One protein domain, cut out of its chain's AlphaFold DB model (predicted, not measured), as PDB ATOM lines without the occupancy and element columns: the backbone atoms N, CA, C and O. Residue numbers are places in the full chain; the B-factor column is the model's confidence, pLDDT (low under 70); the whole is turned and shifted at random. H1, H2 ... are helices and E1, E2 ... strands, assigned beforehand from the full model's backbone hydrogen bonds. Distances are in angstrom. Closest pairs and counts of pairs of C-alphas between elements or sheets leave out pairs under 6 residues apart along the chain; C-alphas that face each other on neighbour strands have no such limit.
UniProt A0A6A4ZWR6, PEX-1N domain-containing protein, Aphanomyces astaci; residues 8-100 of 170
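What this domain is: This is residues 8 to 100 of the 170 residues of the protein "PEX-1N domain-containing protein" of Aphanomyces astaci (UniProt A0A6A4ZWR6). A long, twisted hairpin, E2 and E3, with E5 beside E2, makes a three-stranded wall, and H3 lies over one face of it near the hairpin's turn. On the same side as H3 sits a short two-stranded pair, E1 and E4, with H2 at its end, while H1 is set off near the last residues of E5. The printed part has 93 residues, with three named helices and five named strands in the order E1 H1 E2 E3 E4 H2 H3 E5, of mixed class. The larger sheet has the order E3 E2 E5 and is antiparallel; E1 and E4 are parallel. The whole is compact, with a radius of gyration of the C-alphas of 12.6 A and spans of 37 by 25 by 21 A.

How they stand to each other: Residues 8 to 9 pair antiparallel with residues 95 to 96 of E5, residues 95 to 99. E1, residues 11 to 14, is the parallel neighbour of E4, residues 71 to 74, at 36 degrees, with N 12 and O 71 at 2.8 A. H1, residues 25 to 31, is not on the larger sheet, but only just, with 4 pairs of C-alphas within 10 A; its closest C-alpha pair with E5 is His 31 and Val 99, 7.9 A apart. E2, residues 42 to 50, and E3, residues 53 to 61, form an antiparallel hairpin at 156 degrees, with N 46 and O 57 at 2.8 A. E5 is antiparallel to E2 at 153 degrees, with N 47 and O 96 at 2.9 A. This sheet is only just strongly twisted, its C-alphas lying up to 4.2 A off the best plane. The closest C-alphas of E1 and H2, residues 75 to 80, are those of Leu 13 and Leu 75, 4.9 A apart. H2 and H3, residues 83 to 89, only just touch, with 3 pairs of C-alphas within 8 A, and only at the corner; Ala 78 and Thr 84 have the closest C-alphas, 5.9 A apart, and the lines are about perpendicular at 82 degrees. H3 is on the sheet at a height of 8.8 A, over E2, and runs only just along the strands, at 28 degrees to E2 on the local plane. In H1, H2 and H3 every O i to N i+4 pair is within hydrogen-bond range.

Where its parts are: E1 begins at C-alpha 11, (27.387, 42.391, 172.548). E2 spans 25.1 A and E3 25.4 A from first to last C-alpha, E5 13.1 A. E5 ends at C-alpha 99, (10.988, 41.185, 168.974).

The domain as a whole: The C-alphas of Asn 38 and Ala 52 are the two farthest apart, 39.0 A. The printed part has no cut and no long link. Its mean pLDDT is 93.8, and residue 37 is under 70.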
ATOM      1  N   LEU A   8      20.681  46.015 164.526       96.88
ATOM      2  CA  LEU A   8      21.997  45.407 164.660       96.88
ATOM      3  C   LEU A   8      22.681  45.975 165.895       96.88
ATOM      4  O   LEU A   8      22.905  47.182 165.965       96.88
ATOM      5  N   LEU A   9      23.037  45.103 166.827       97.56
ATOM      6  CA  LEU A   9      23.697  45.454 168.076       97.56
ATOM      7  C   LEU A   9      24.979  44.636 168.241       97.56
ATOM      8  O   LEU A   9      25.050  43.476 167.832       97.56
ATOM      9  N   THR A  10      25.991  45.238 168.845       97.50
ATOM     10  CA  THR A  10      27.156  44.537 169.394       97.50
ATOM     11  C   THR A  10      26.834  44.022 170.794       97.50
ATOM     12  O   THR A  10      25.920  44.523 171.456       97.50
ATOM     13  N   ALA A  11      27.561  42.995 171.233       97.38
ATOM     14  CA  ALA A  11      27.387  42.391 172.548       97.38
ATOM     15  C   ALA A  11      28.665  42.482 173.380       97.38
ATOM     16  O   ALA A  11      29.769  42.259 172.882       97.38
ATOM     17  N   ARG A  12      28.492  42.754 174.672       97.75
ATOM     18  CA  ARG A  12      29.522  42.676 175.703       97.75
ATOM     19  C   ARG A  12      29.203  41.500 176.620       97.75
ATOM     20  O   ARG A  12      28.147  41.458 177.248       97.75
ATOM     21  N   LEU A  13      30.123  40.542 176.675       97.81
ATOM     22  CA  LEU A  13      29.986  39.358 177.517       97.81
ATOM     23  C   LEU A  13      30.501  39.659 178.925       97.81
ATOM     24  O   LEU A  13      31.582  40.226 179.089       97.81
ATOM     25  N   LEU A  14      29.714  39.300 179.932       97.31
ATOM     26  CA  LEU A  14      29.985  39.572 181.340       97.31
ATOM     27  C   LEU A  14      30.129  38.257 182.124       97.31
ATOM     28  O   LEU A  14      29.392  37.312 181.840       97.31
ATOM     29  N   PRO A  15      31.005  38.193 183.147       95.19
ATOM     30  CA  PRO A  15      31.168  37.026 184.023       95.19
ATOM     31  C   PRO A  15      30.044  36.969 185.074       95.19
ATOM     32  O   PRO A  15      30.265  37.000 186.285       95.19
ATOM     33  N   ILE A  16      28.810  36.972 184.588       92.12
ATOM     34  CA  ILE A  16      27.572  36.807 185.343       92.12
ATOM     35  C   ILE A  16      26.877  35.578 184.778       92.12
ATOM     36  O   ILE A  16      27.080  35.243 183.621       92.12
ATOM     37  N   CYS A  17      25.968  34.971 185.530       88.06
ATOM     38  CA  CYS A  17      25.080  33.947 184.963       88.06
ATOM     39  C   CYS A  17      23.631  34.412 185.070       88.06
ATOM     40  O   CYS A  17      23.147  34.760 186.148       88.06
ATOM     41  N   SER A  18      23.019  34.497 183.900       92.44
ATOM     42  CA  SER A  18      21.679  34.976 183.614       92.44
ATOM     43  C   SER A  18      21.342  34.455 182.222       92.44
ATOM     44  O   SER A  18      22.196  34.519 181.334       92.44
ATOM     45  N   CYS A  19      20.122  33.967 182.013       95.38
ATOM     46  CA  CYS A  19      19.624  33.657 180.668       95.38
ATOM     47  C   CYS A  19      18.840  34.833 180.060       95.38
ATOM     48  O   CYS A  19      18.148  34.673 179.052       95.38
ATOM     49  N   PHE A  20      18.934  36.013 180.679       96.44
ATOM     50  CA  PHE A  20      18.339  37.254 180.203       96.44
ATOM     51  C   PHE A  20      19.413  38.199 179.661       96.44
ATOM     52  O   PHE A  20      20.560  38.186 180.112       96.44
ATOM     53  N   VAL A  21      19.020  39.029 178.701       97.38
ATOM     54  CA  VAL A  21      19.855  40.101 178.147       97.38
ATOM     55  C   VAL A  21      19.580  41.418 178.869       97.38
ATOM     56  O   VAL A  21      18.433  41.673 179.229       97.38
ATOM     57  N   SER A  22      20.586  42.286 178.996       97.62
ATOM     58  CA  SER A  22      20.370  43.722 179.234       97.62
ATOM     59  C   SER A  22      20.521  44.474 177.918       97.62
ATOM     60  O   SER A  22      21.484  44.262 177.178       97.62
ATOM     61  N   LEU A  23      19.577  45.358 177.600       97.62
ATOM     62  CA  LEU A  23      19.538  46.041 176.304       97.62
ATOM     63  C   LEU A  23      19.971  47.506 176.414       97.62
ATOM     64  O   LEU A  23      19.647  48.151 177.412       97.62
ATOM     65  N   PRO A  24      20.615  48.076 175.378       97.56
ATOM     66  CA  PRO A  24      20.876  49.509 175.324       97.56
ATOM     67  C   PRO A  24      19.582  50.312 175.439       97.56
ATOM     68  O   PRO A  24      18.575  49.995 174.798       97.56
ATOM     69  N   GLU A  25      19.612  51.403 176.203       95.81
ATOM     70  CA  GLU A  25      18.431  52.245 176.424       95.81
ATOM     71  C   GLU A  25      17.857  52.798 175.103       95.81
ATOM     72  O   GLU A  25      16.642  52.912 174.926       95.81
ATOM     73  N   SER A  26      18.732  53.098 174.136       94.69
ATOM     74  CA  SER A  26      18.364  53.528 172.783       94.69
ATOM     75  C   SER A  26      17.520  52.482 172.051       94.69
ATOM     76  O   SER A  26      16.475  52.825 171.490       94.69
ATOM     77  N   PHE A  27      17.913  51.207 172.122       95.00
ATOM     78  CA  PHE A  27      17.162  50.100 171.538       95.00
ATOM     79  C   PHE A  27      15.796  49.944 172.212       95.00
ATOM     80  O   PHE A  27      14.780  49.851 171.523       95.00
ATOM     81  N   VAL A  28      15.750  49.975 173.549       94.56
ATOM     82  CA  VAL A  28      14.497  49.837 174.309       94.56
ATOM     83  C   VAL A  28      13.506  50.942 173.936       94.56
ATOM     84  O   VAL A  28      12.360  50.646 173.599       94.56
ATOM     85  N   ARG A  29      13.946  52.208 173.893       92.50
ATOM     86  CA  ARG A  29      13.083  53.338 173.501       92.50
ATOM     87  C   ARG A  29      12.548  53.219 172.076       92.50
ATOM     88  O   ARG A  29      11.405  53.586 171.828       92.50
ATOM     89  N   GLN A  30      13.361  52.738 171.141       92.12
ATOM     90  CA  GLN A  30      12.986  52.689 169.729       92.12
ATOM     91  C   GLN A  30      12.127  51.464 169.383       92.12
ATOM     92  O   GLN A  30      11.187  51.578 168.595       92.12
ATOM     93  N   HIS A  31      12.437  50.301 169.957       91.25
ATOM     94  CA  HIS A  31      11.861  49.019 169.541       91.25
ATOM     95  C   HIS A  31      10.875  48.428 170.556       91.25
ATOM     96  O   HIS A  31      10.004  47.657 170.158       91.25
ATOM     97  N   LEU A  32      10.960  48.802 171.839       90.44
ATOM     98  CA  LEU A  32      10.180  48.201 172.933       90.44
ATOM     99  C   LEU A  32       9.236  49.194 173.639       90.44
ATOM    100  O   LEU A  32       8.719  48.892 174.705       90.44
ATOM    101  N   GLN A  33       8.941  50.353 173.042       83.25
ATOM    102  CA  GLN A  33       8.096  51.400 173.654       83.25
ATOM    103  C   GLN A  33       6.687  50.945 174.093       83.25
ATOM    104  O   GLN A  33       6.098  51.540 174.990       83.25
ATOM    105  N   HIS A  34       6.134  49.906 173.458       81.19
ATOM    106  CA  HIS A  34       4.802  49.363 173.770       81.19
ATOM    107  C   HIS A  34       4.856  48.114 174.654       81.19
ATOM    108  O   HIS A  34       3.819  47.544 174.995       81.19
ATOM    109  N   VAL A  35       6.059  47.662 174.993       81.06
ATOM    110  CA  VAL A  35       6.272  46.505 175.845       81.06
ATOM    111  C   VAL A  35       6.198  46.964 177.291       81.06
ATOM    112  O   VAL A  35       6.897  47.887 177.699       81.06
ATOM    113  N   ASN A  36       5.361  46.299 178.079       74.62
ATOM    114  CA  ASN A  36       5.319  46.518 179.515       74.62
ATOM    115  C   ASN A  36       6.038  45.350 180.216       74.62
ATOM    116  O   ASN A  36       5.473  44.256 180.284       74.62
ATOM    117  N   PRO A  37       7.255  45.572 180.750       69.00
ATOM    118  CA  PRO A  37       8.066  44.519 181.365       69.00
ATOM    119  C   PRO A  37       7.423  43.918 182.627       69.00
ATOM    120  O   PRO A  37       7.790  42.825 183.045       69.00
ATOM    121  N   ASN A  38       6.408  44.569 183.211       71.94
ATOM    122  CA  ASN A  38       5.679  44.022 184.358       71.94
ATOM    123  C   ASN A  38       4.754  42.846 183.994       71.94
ATOM    124  O   ASN A  38       4.262  42.169 184.894       71.94
ATOM    125  N   PHE A  39       4.494  42.594 182.704       72.38
ATOM    126  CA  PHE A  39       3.700  41.443 182.247       72.38
ATOM    127  C   PHE A  39       4.547  40.208 181.908       72.38
ATOM    128  O   PHE A  39       4.019  39.237 181.369       72.38
ATOM    129  N   GLY A  40       5.837  40.222 182.251       83.19
ATOM    130  CA  GLY A  40       6.759  39.111 182.045       83.19
ATOM    131  C   GLY A  40       7.880  39.445 181.066       83.19
ATOM    132  O   GLY A  40       8.057  40.587 180.643       83.19
ATOM    133  N   ALA A  41       8.658  38.421 180.721       89.44
ATOM    134  CA  ALA A  41       9.786  38.576 179.819       89.44
ATOM    135  C   ALA A  41       9.322  38.867 178.386       89.44
ATOM    136  O   ALA A  41       8.403  38.242 177.858       89.44
ATOM    137  N   THR A  42      10.020  39.785 177.730       93.06
ATOM    138  CA  THR A  42       9.915  39.989 176.285       93.06
ATOM    139  C   THR A  42      10.865  39.050 175.585       93.06
ATOM    140  O   THR A  42      12.055  39.042 175.891       93.06
ATOM    141  N   ILE A  43      10.350  38.277 174.636       94.44
ATOM    142  CA  ILE A  43      11.173  37.337 173.888       94.44
ATOM    143  C   ILE A  43      11.760  38.034 172.668       94.44
ATOM    144  O   ILE A  43      11.057  38.671 171.877       94.44
ATOM    145  N   LEU A  44      13.069  37.901 172.520       95.88
ATOM    146  CA  LEU A  44      13.839  38.438 171.414       95.88
ATOM    147  C   LEU A  44      14.431  37.285 170.623       95.88
ATOM    148  O   LEU A  44      14.891  36.301 171.197       95.88
ATOM    149  N   ARG A  45      14.462  37.434 169.305       96.69
ATOM    150  CA  ARG A  45      15.223  36.569 168.413       96.69
ATOM    151  C   ARG A  45      16.533  37.260 168.083       96.69
ATOM    152  O   ARG A  45      16.531  38.339 167.482       96.69
ATOM    153  N   PHE A  46      17.625  36.617 168.463       97.56
ATOM    154  CA  PHE A  46      18.973  36.953 168.041       97.56
ATOM    155  C   PHE A  46      19.319  36.149 166.798       97.56
ATOM    156  O   PHE A  46      18.920  34.993 166.656       97.56
ATOM    157  N   SER A  47      20.052  36.754 165.872       97.25
ATOM    158  CA  SER A  47      20.637  36.035 164.745       97.25
ATOM    159  C   SER A  47      21.970  36.619 164.351       97.25
ATOM    160  O   SER A  47      22.124  37.841 164.280       97.25
ATOM    161  N   TRP A  48      22.915  35.743 164.056       96.94
ATOM    162  CA  TRP A  48      24.268  36.114 163.677       96.94
ATOM    163  C   TRP A  48      24.812  35.136 162.630       96.94
ATOM    164  O   TRP A  48      24.375  33.987 162.561       96.94
ATOM    165  N   PRO A  49      25.737  35.584 161.770       95.06
ATOM    166  CA  PRO A  49      26.450  34.687 160.870       95.06
ATOM    167  C   PRO A  49      27.427  33.789 161.643       95.06
ATOM    168  O   PRO A  49      28.152  34.265 162.516       95.06
ATOM    169  N   GLN A  50      27.506  32.515 161.259       92.00
ATOM    170  CA  GLN A  50      28.506  31.562 161.736       92.00
ATOM    171  C   GLN A  50      29.017  30.737 160.550       92.00
ATOM    172  O   GLN A  50      28.371  29.819 160.053       92.00
ATOM    173  N   GLY A  51      30.184  31.116 160.024       89.06
ATOM    174  CA  GLY A  51      30.687  30.546 158.775       89.06
ATOM    175  C   GLY A  51      29.727  30.806 157.606       89.06
ATOM    176  O   GLY A  51      29.519  31.954 157.220       89.06
ATOM    177  N   ALA A  52      29.166  29.738 157.030       91.44
ATOM    178  CA  ALA A  52      28.215  29.813 155.915       91.44
ATOM    179  C   ALA A  52      26.737  29.771 156.352       91.44
ATOM    180  O   ALA A  52      25.855  29.919 155.502       91.44
ATOM    181  N   THR A  53      26.455  29.552 157.640       93.19
ATOM    182  CA  THR A  53      25.096  29.501 158.191       93.19
ATOM    183  C   THR A  53      24.763  30.785 158.950       93.19
ATOM    184  O   THR A  53      25.629  31.608 159.257       93.19
ATOM    185  N   VAL A  54      23.470  30.990 159.204       93.88
ATOM    186  CA  VAL A  54      22.981  32.013 160.129       93.88
ATOM    187  C   VAL A  54      22.372  31.275 161.303       93.88
ATOM    188  O   VAL A  54      21.341  30.621 161.142       93.88
ATOM    189  N   GLU A  55      23.002  31.399 162.460       95.25
ATOM    190  CA  GLU A  55      22.478  30.840 163.696       95.25
ATOM    191  C   GLU A  55      21.461  31.788 164.319       95.25
ATOM    192  O   GLU A  55      21.414  32.993 164.026       95.25
ATOM    193  N   ALA A  56      20.609  31.230 165.173       95.12
ATOM    194  CA  ALA A  56      19.626  31.993 165.911       95.12
ATOM    195  C   ALA A  56      19.441  31.460 167.327       95.12
ATOM    196  O   ALA A  56      19.469  30.257 167.577       95.12
ATOM    197  N   ALA A  57      19.167  32.381 168.243       95.62
ATOM    198  CA  ALA A  57      18.761  32.057 169.598       95.62
ATOM    199  C   ALA A  57      17.593  32.931 170.035       95.62
ATOM    200  O   ALA A  57      17.395  34.035 169.521       95.62
ATOM    201  N   TYR A  58      16.835  32.428 171.002       95.75
ATOM    202  CA  TYR A  58      15.771  33.176 171.651       95.75
ATOM    203  C   TYR A  58      16.199  33.520 173.066       95.75
ATOM    204  O   TYR A  58      16.655  32.653 173.810       95.75
ATOM    205  N   VAL A  59      16.069  34.795 173.414       96.38
ATOM    206  CA  VAL A  59      16.553  35.339 174.681       96.38
ATOM    207  C   VAL A  59      15.475  36.214 175.295       96.38
ATOM    208  O   VAL A  59      14.806  36.982 174.601       96.38
ATOM    209  N   GLY A  60      15.293  36.080 176.605       95.44
ATOM    210  CA  GLY A  60      14.374  36.914 177.362       95.44
ATOM    211  C   GLY A  60      14.989  38.250 177.748       95.44
ATOM    212  O   GLY A  60      16.159  38.330 178.113       95.44
ATOM    213  N   TRP A  61      14.168  39.290 177.762       95.69
ATOM    214  CA  TRP A  61      14.469  40.568 178.394       95.69
ATOM    215  C   TRP A  61      13.409  40.876 179.449       95.69
ATOM    216  O   TRP A  61      12.214  40.839 179.153       95.69
ATOM    217  N   VAL A  62      13.838  41.178 180.674       93.44
ATOM    218  CA  VAL A  62      12.953  41.415 181.835       93.44
ATOM    219  C   VAL A  62      12.969  42.866 182.322       93.44
ATOM    220  O   VAL A  62      12.491  43.159 183.412       93.44
ATOM    221  N   GLY A  63      13.484  43.789 181.507       93.31
ATOM    222  CA  GLY A  63      13.527  45.220 181.827       93.31
ATOM    223  C   GLY A  63      14.931  45.783 182.048       93.31
ATOM    224  O   GLY A  63      15.075  47.001 182.131       93.31
ATOM    225  N   ASP A  64      15.960  44.934 182.103       94.50
ATOM    226  CA  ASP A  64      17.328  45.368 182.389       94.50
ATOM    227  C   ASP A  64      17.912  46.249 181.276       94.50
ATOM    228  O   ASP A  64      17.846  45.932 180.084       94.50
ATOM    229  N   ILE A  65      18.512  47.369 181.678       96.12
ATOM    230  CA  ILE A  65      19.149  48.333 180.778       96.12
ATOM    231  C   ILE A  65      20.666  48.178 180.872       96.12
ATOM    232  O   ILE A  65      21.237  48.198 181.964       96.12
ATOM    233  N   ALA A  66      21.312  48.021 179.719       97.44
ATOM    234  CA  ALA A  66      22.760  47.922 179.610       97.44
ATOM    235  C   ALA A  66      23.450  49.237 180.004       97.44
ATOM    236  O   ALA A  66      22.890  50.326 179.868       97.44
ATOM    237  N   GLN A  67      24.704  49.141 180.447       96.19
ATOM    238  CA  GLN A  67      25.518  50.292 180.858       96.19
ATOM    239  C   GLN A  67      26.238  50.986 179.684       96.19
ATOM    240  O   GLN A  67      26.912  51.995 179.889       96.19
ATOM    241  N   SER A  68      26.133  50.453 178.462       94.94
ATOM    242  CA  SER A  68      26.670  51.057 177.234       94.94
ATOM    243  C   SER A  68      25.689  50.900 176.068       94.94
ATOM    244  O   SER A  68      24.574  50.408 176.235       94.94
ATOM    245  N   ASP A  69      26.126  51.304 174.875       95.94
ATOM    246  CA  ASP A  69      25.406  51.069 173.620       95.94
ATOM    247  C   ASP A  69      25.474  49.606 173.129       95.94
ATOM    248  O   ASP A  69      24.828  49.256 172.142       95.94
ATOM    249  N   ASP A  70      26.220  48.742 173.823       97.25
ATOM    250  CA  ASP A  70      26.250  47.299 173.579       97.25
ATOM    251  C   ASP A  70      25.189  46.596 174.425       97.25
ATOM    252  O   ASP A  70      24.979  46.948 175.588       97.25
ATOM    253  N   MET A  71      24.570  45.545 173.883       97.69
ATOM    254  CA  MET A  71      23.799  44.632 174.730       97.69
ATOM    255  C   MET A  71      24.740  43.873 175.672       97.69
ATOM    256  O   MET A  71      25.882  43.580 175.313       97.69
ATOM    257  N   GLU A  72      24.261  43.504 176.852       98.50
ATOM    258  CA  GLU A  72      25.038  42.737 177.828       98.50
ATOM    259  C   GLU A  72      24.450  41.337 177.995       98.50
ATOM    260  O   GLU A  72      23.242  41.173 178.178       98.50
ATOM    261  N   LEU A  73      25.316  40.325 177.938       97.56
ATOM    262  CA  LEU A  73      24.957  38.916 178.083       97.56
ATOM    263  C   LEU A  73      25.906  38.216 179.055       97.56
ATOM    264  O   LEU A  73      27.084  38.561 179.148       97.56
ATOM    265  N   SER A  74      25.400  37.191 179.736       97.50
ATOM    266  CA  SER A  74      26.244  36.227 180.445       97.50
ATOM    267  C   SER A  74      27.206  35.552 179.466       97.50
ATOM    268  O   SER A  74      26.783  35.078 178.409       97.50
ATOM    269  N   LEU A  75      28.487  35.490 179.831       97.31
ATOM    270  CA  LEU A  75      29.502  34.743 179.091       97.31
ATOM    271  C   LEU A  75      29.113  33.263 178.988       97.31
ATOM    272  O   LEU A  75      29.114  32.708 177.895       97.31
ATOM    273  N   GLU A  76      28.706  32.657 180.100       96.12
ATOM    274  CA  GLU A  76      28.285  31.258 180.177       96.12
ATOM    275  C   GLU A  76      27.070  30.988 179.281       96.12
ATOM    276  O   GLU A  76      27.025  29.995 178.554       96.12
ATOM    277  N   PHE A  77      26.088  31.892 179.268       97.12
ATOM    278  CA  PHE A  77      24.925  31.730 178.396       97.12
ATOM    279  C   PHE A  77      25.282  31.919 176.917       97.12
ATOM    280  O   PHE A  77      24.802  31.167 176.069       97.12
ATOM    281  N   ALA A  78      26.168  32.865 176.597       97.38
ATOM    282  CA  ALA A  78      26.675  33.053 175.241       97.38
ATOM    283  C   ALA A  78      27.447  31.825 174.729       97.38
ATOM    284  O   ALA A  78      27.278  31.453 173.568       97.38
ATOM    285  N   GLN A  79      28.222  31.154 175.588       96.75
ATOM    286  CA  GLN A  79      28.889  29.886 175.264       96.75
ATOM    287  C   GLN A  79      27.877  28.781 174.955       96.75
ATOM    288  O   GLN A  79      28.012  28.086 173.950       96.75
ATOM    289  N   CYS A  80      26.816  28.658 175.759       96.06
ATOM    290  CA  CYS A  80      25.755  27.676 175.522       96.06
ATOM    291  C   CYS A  80      25.034  27.877 174.176       96.06
ATOM    292  O   CYS A  80      24.512  26.925 173.601       96.06
ATOM    293  N   MET A  81      25.015  29.111 173.664       95.06
ATOM    294  CA  MET A  81      24.468  29.465 172.351       95.06
ATOM    295  C   MET A  81      25.510  29.435 171.221       95.06
ATOM    296  O   MET A  81      25.166  29.785 170.100       95.06
ATOM    297  N   GLN A  82      26.770  29.070 171.497       94.81
ATOM    298  CA  GLN A  82      27.903  29.145 170.554       94.81
ATOM    299  C   GLN A  82      28.178  30.560 170.006       94.81
ATOM    300  O   GLN A  82      28.864  30.740 169.000       94.81
ATOM    301  N   LEU A  83      27.675  31.594 170.685       96.56
ATOM    302  CA  LEU A  83      27.870  32.983 170.279       96.56
ATOM    303  C   LEU A  83      29.330  33.419 170.468       96.56
ATOM    304  O   LEU A  83      29.833  34.215 169.677       96.56
ATOM    305  N   THR A  84      30.021  32.883 171.478       96.94
ATOM    306  CA  THR A  84      31.451  33.150 171.706       96.94
ATOM    307  C   THR A  84      32.296  32.772 170.500       96.94
ATOM    308  O   THR A  84      33.102  33.579 170.052       96.94
ATOM    309  N   ASP A  85      32.043  31.604 169.911       95.81
ATOM    310  CA  ASP A  85      32.807  31.104 168.768       95.81
ATOM    311  C   ASP A  85      32.637  32.026 167.551       95.81
ATOM    312  O   ASP A  85      33.593  32.322 166.831       95.81
ATOM    313  N   ALA A  86      31.420  32.542 167.342       96.50
ATOM    314  CA  ALA A  86      31.141  33.513 166.289       96.50
ATOM    315  C   ALA A  86      31.809  34.876 166.551       96.50
ATOM    316  O   ALA A  86      32.301  35.509 165.614       96.50
ATOM    317  N   MET A  87      31.842  35.334 167.807       96.44
ATOM    318  CA  MET A  87      32.503  36.584 168.200       96.44
ATOM    319  C   MET A  87      34.029  36.498 168.071       96.44
ATOM    320  O   MET A  87      34.652  37.457 167.613       96.44
ATOM    321  N   ASP A  88      34.622  35.351 168.406       95.81
ATOM    322  CA  ASP A  88      36.058  35.097 168.265       95.81
ATOM    323  C   ASP A  88      36.471  35.016 166.788       95.81
ATOM    324  O   ASP A  88      37.520  35.532 166.394       95.81
ATOM    325  N   ALA A  89      35.621  34.422 165.944       95.56
ATOM    326  CA  ALA A  89      35.845  34.350 164.502       95.56
ATOM    327  C   ALA A  89      35.676  35.706 163.790       95.56
ATOM    328  O   ALA A  89      36.283  35.928 162.738       95.56
ATOM    329  N   MET A  90      34.854  36.612 164.332       94.50
ATOM    330  CA  MET A  90      34.559  37.909 163.724       94.50
ATOM    331  C   MET A  90      34.505  39.036 164.758       94.50
ATOM    332  O   MET A  90      33.474  39.315 165.371       94.50
ATOM    333  N   SER A  91      35.615  39.770 164.866       92.31
ATOM    334  CA  SER A  91      35.695  40.970 165.701       92.31
ATOM    335  C   SER A  91      34.623  41.996 165.315       92.31
ATOM    336  O   SER A  91      34.444  42.320 164.139       92.31
ATOM    337  N   GLY A  92      33.905  42.509 166.317       92.75
ATOM    338  CA  GLY A  92      32.808  43.454 166.105       92.75
ATOM    339  C   GLY A  92      31.549  42.816 165.508       92.75
ATOM    340  O   GLY A  92      30.783  43.515 164.840       92.75
ATOM    341  N   LEU A  93      31.341  41.508 165.724       96.94
ATOM    342  CA  LEU A  93      30.126  40.791 165.336       96.94
ATOM    343  C   LEU A  93      28.874  41.601 165.702       96.94
ATOM    344  O   LEU A  93      28.640  41.934 166.865       96.94
ATOM    345  N   ARG A  94      28.057  41.895 164.688       96.56
ATOM    346  CA  ARG A  94      26.760  42.549 164.859       96.56
ATOM    347  C   ARG A  94      25.653  41.510 164.827       96.56
ATOM    348  O   ARG A  94      25.461  40.834 163.817       96.56
ATOM    349  N   ILE A  95      24.919  41.423 165.926       97.88
ATOM    350  CA  ILE A  95      23.803  40.509 166.131       97.88
ATOM    351  C   ILE A  95      22.525  41.230 165.717       97.88
ATOM    352  O   ILE A  95      22.249  42.345 166.162       97.88
ATOM    353  N   SER A  96      21.743  40.593 164.852       97.81
ATOM    354  CA  SER A  96      20.395  41.041 164.517       97.81
ATOM    355  C   SER A  96      19.451  40.697 165.659       97.81
ATOM    356  O   SER A  96      19.316  39.526 166.008       97.81
ATOM    357  N   VAL A  97      18.805  41.707 166.235       97.69
ATOM    358  CA  VAL A  97      17.874  41.584 167.358       97.69
ATOM    359  C   VAL A  97      16.490  42.031 166.917       97.69
ATOM    360  O   VAL A  97      16.313  43.149 166.437       97.69
ATOM    361  N   SER A  98      15.498  41.164 167.099       94.62
ATOM    362  CA  SER A  98      14.098  41.429 166.750       94.62
ATOM    363  C   SER A  98      13.154  40.919 167.832       94.62
ATOM    364  O   SER A  98      13.448  39.931 168.501       94.62
ATOM    365  N   VAL A  99      12.019  41.596 168.011       93.00
ATOM    366  CA  VAL A  99      10.988  41.185 168.974       93.00
ATOM    367  C   VAL A  99      10.190  40.023 168.403       93.00
ATOM    368  O   VAL A  99       9.723  40.094 167.265       93.00
ATOM    369  N   VAL A 100       9.989  38.979 169.206       91.81
ATOM    370  CA  VAL A 100       9.098  37.868 168.872       91.81
ATOM    371  C   VAL A 100       7.709  38.184 169.434       91.81
ATOM    372  O   VAL A 100       7.541  38.209 170.652       91.81
TER     373      VAL A 100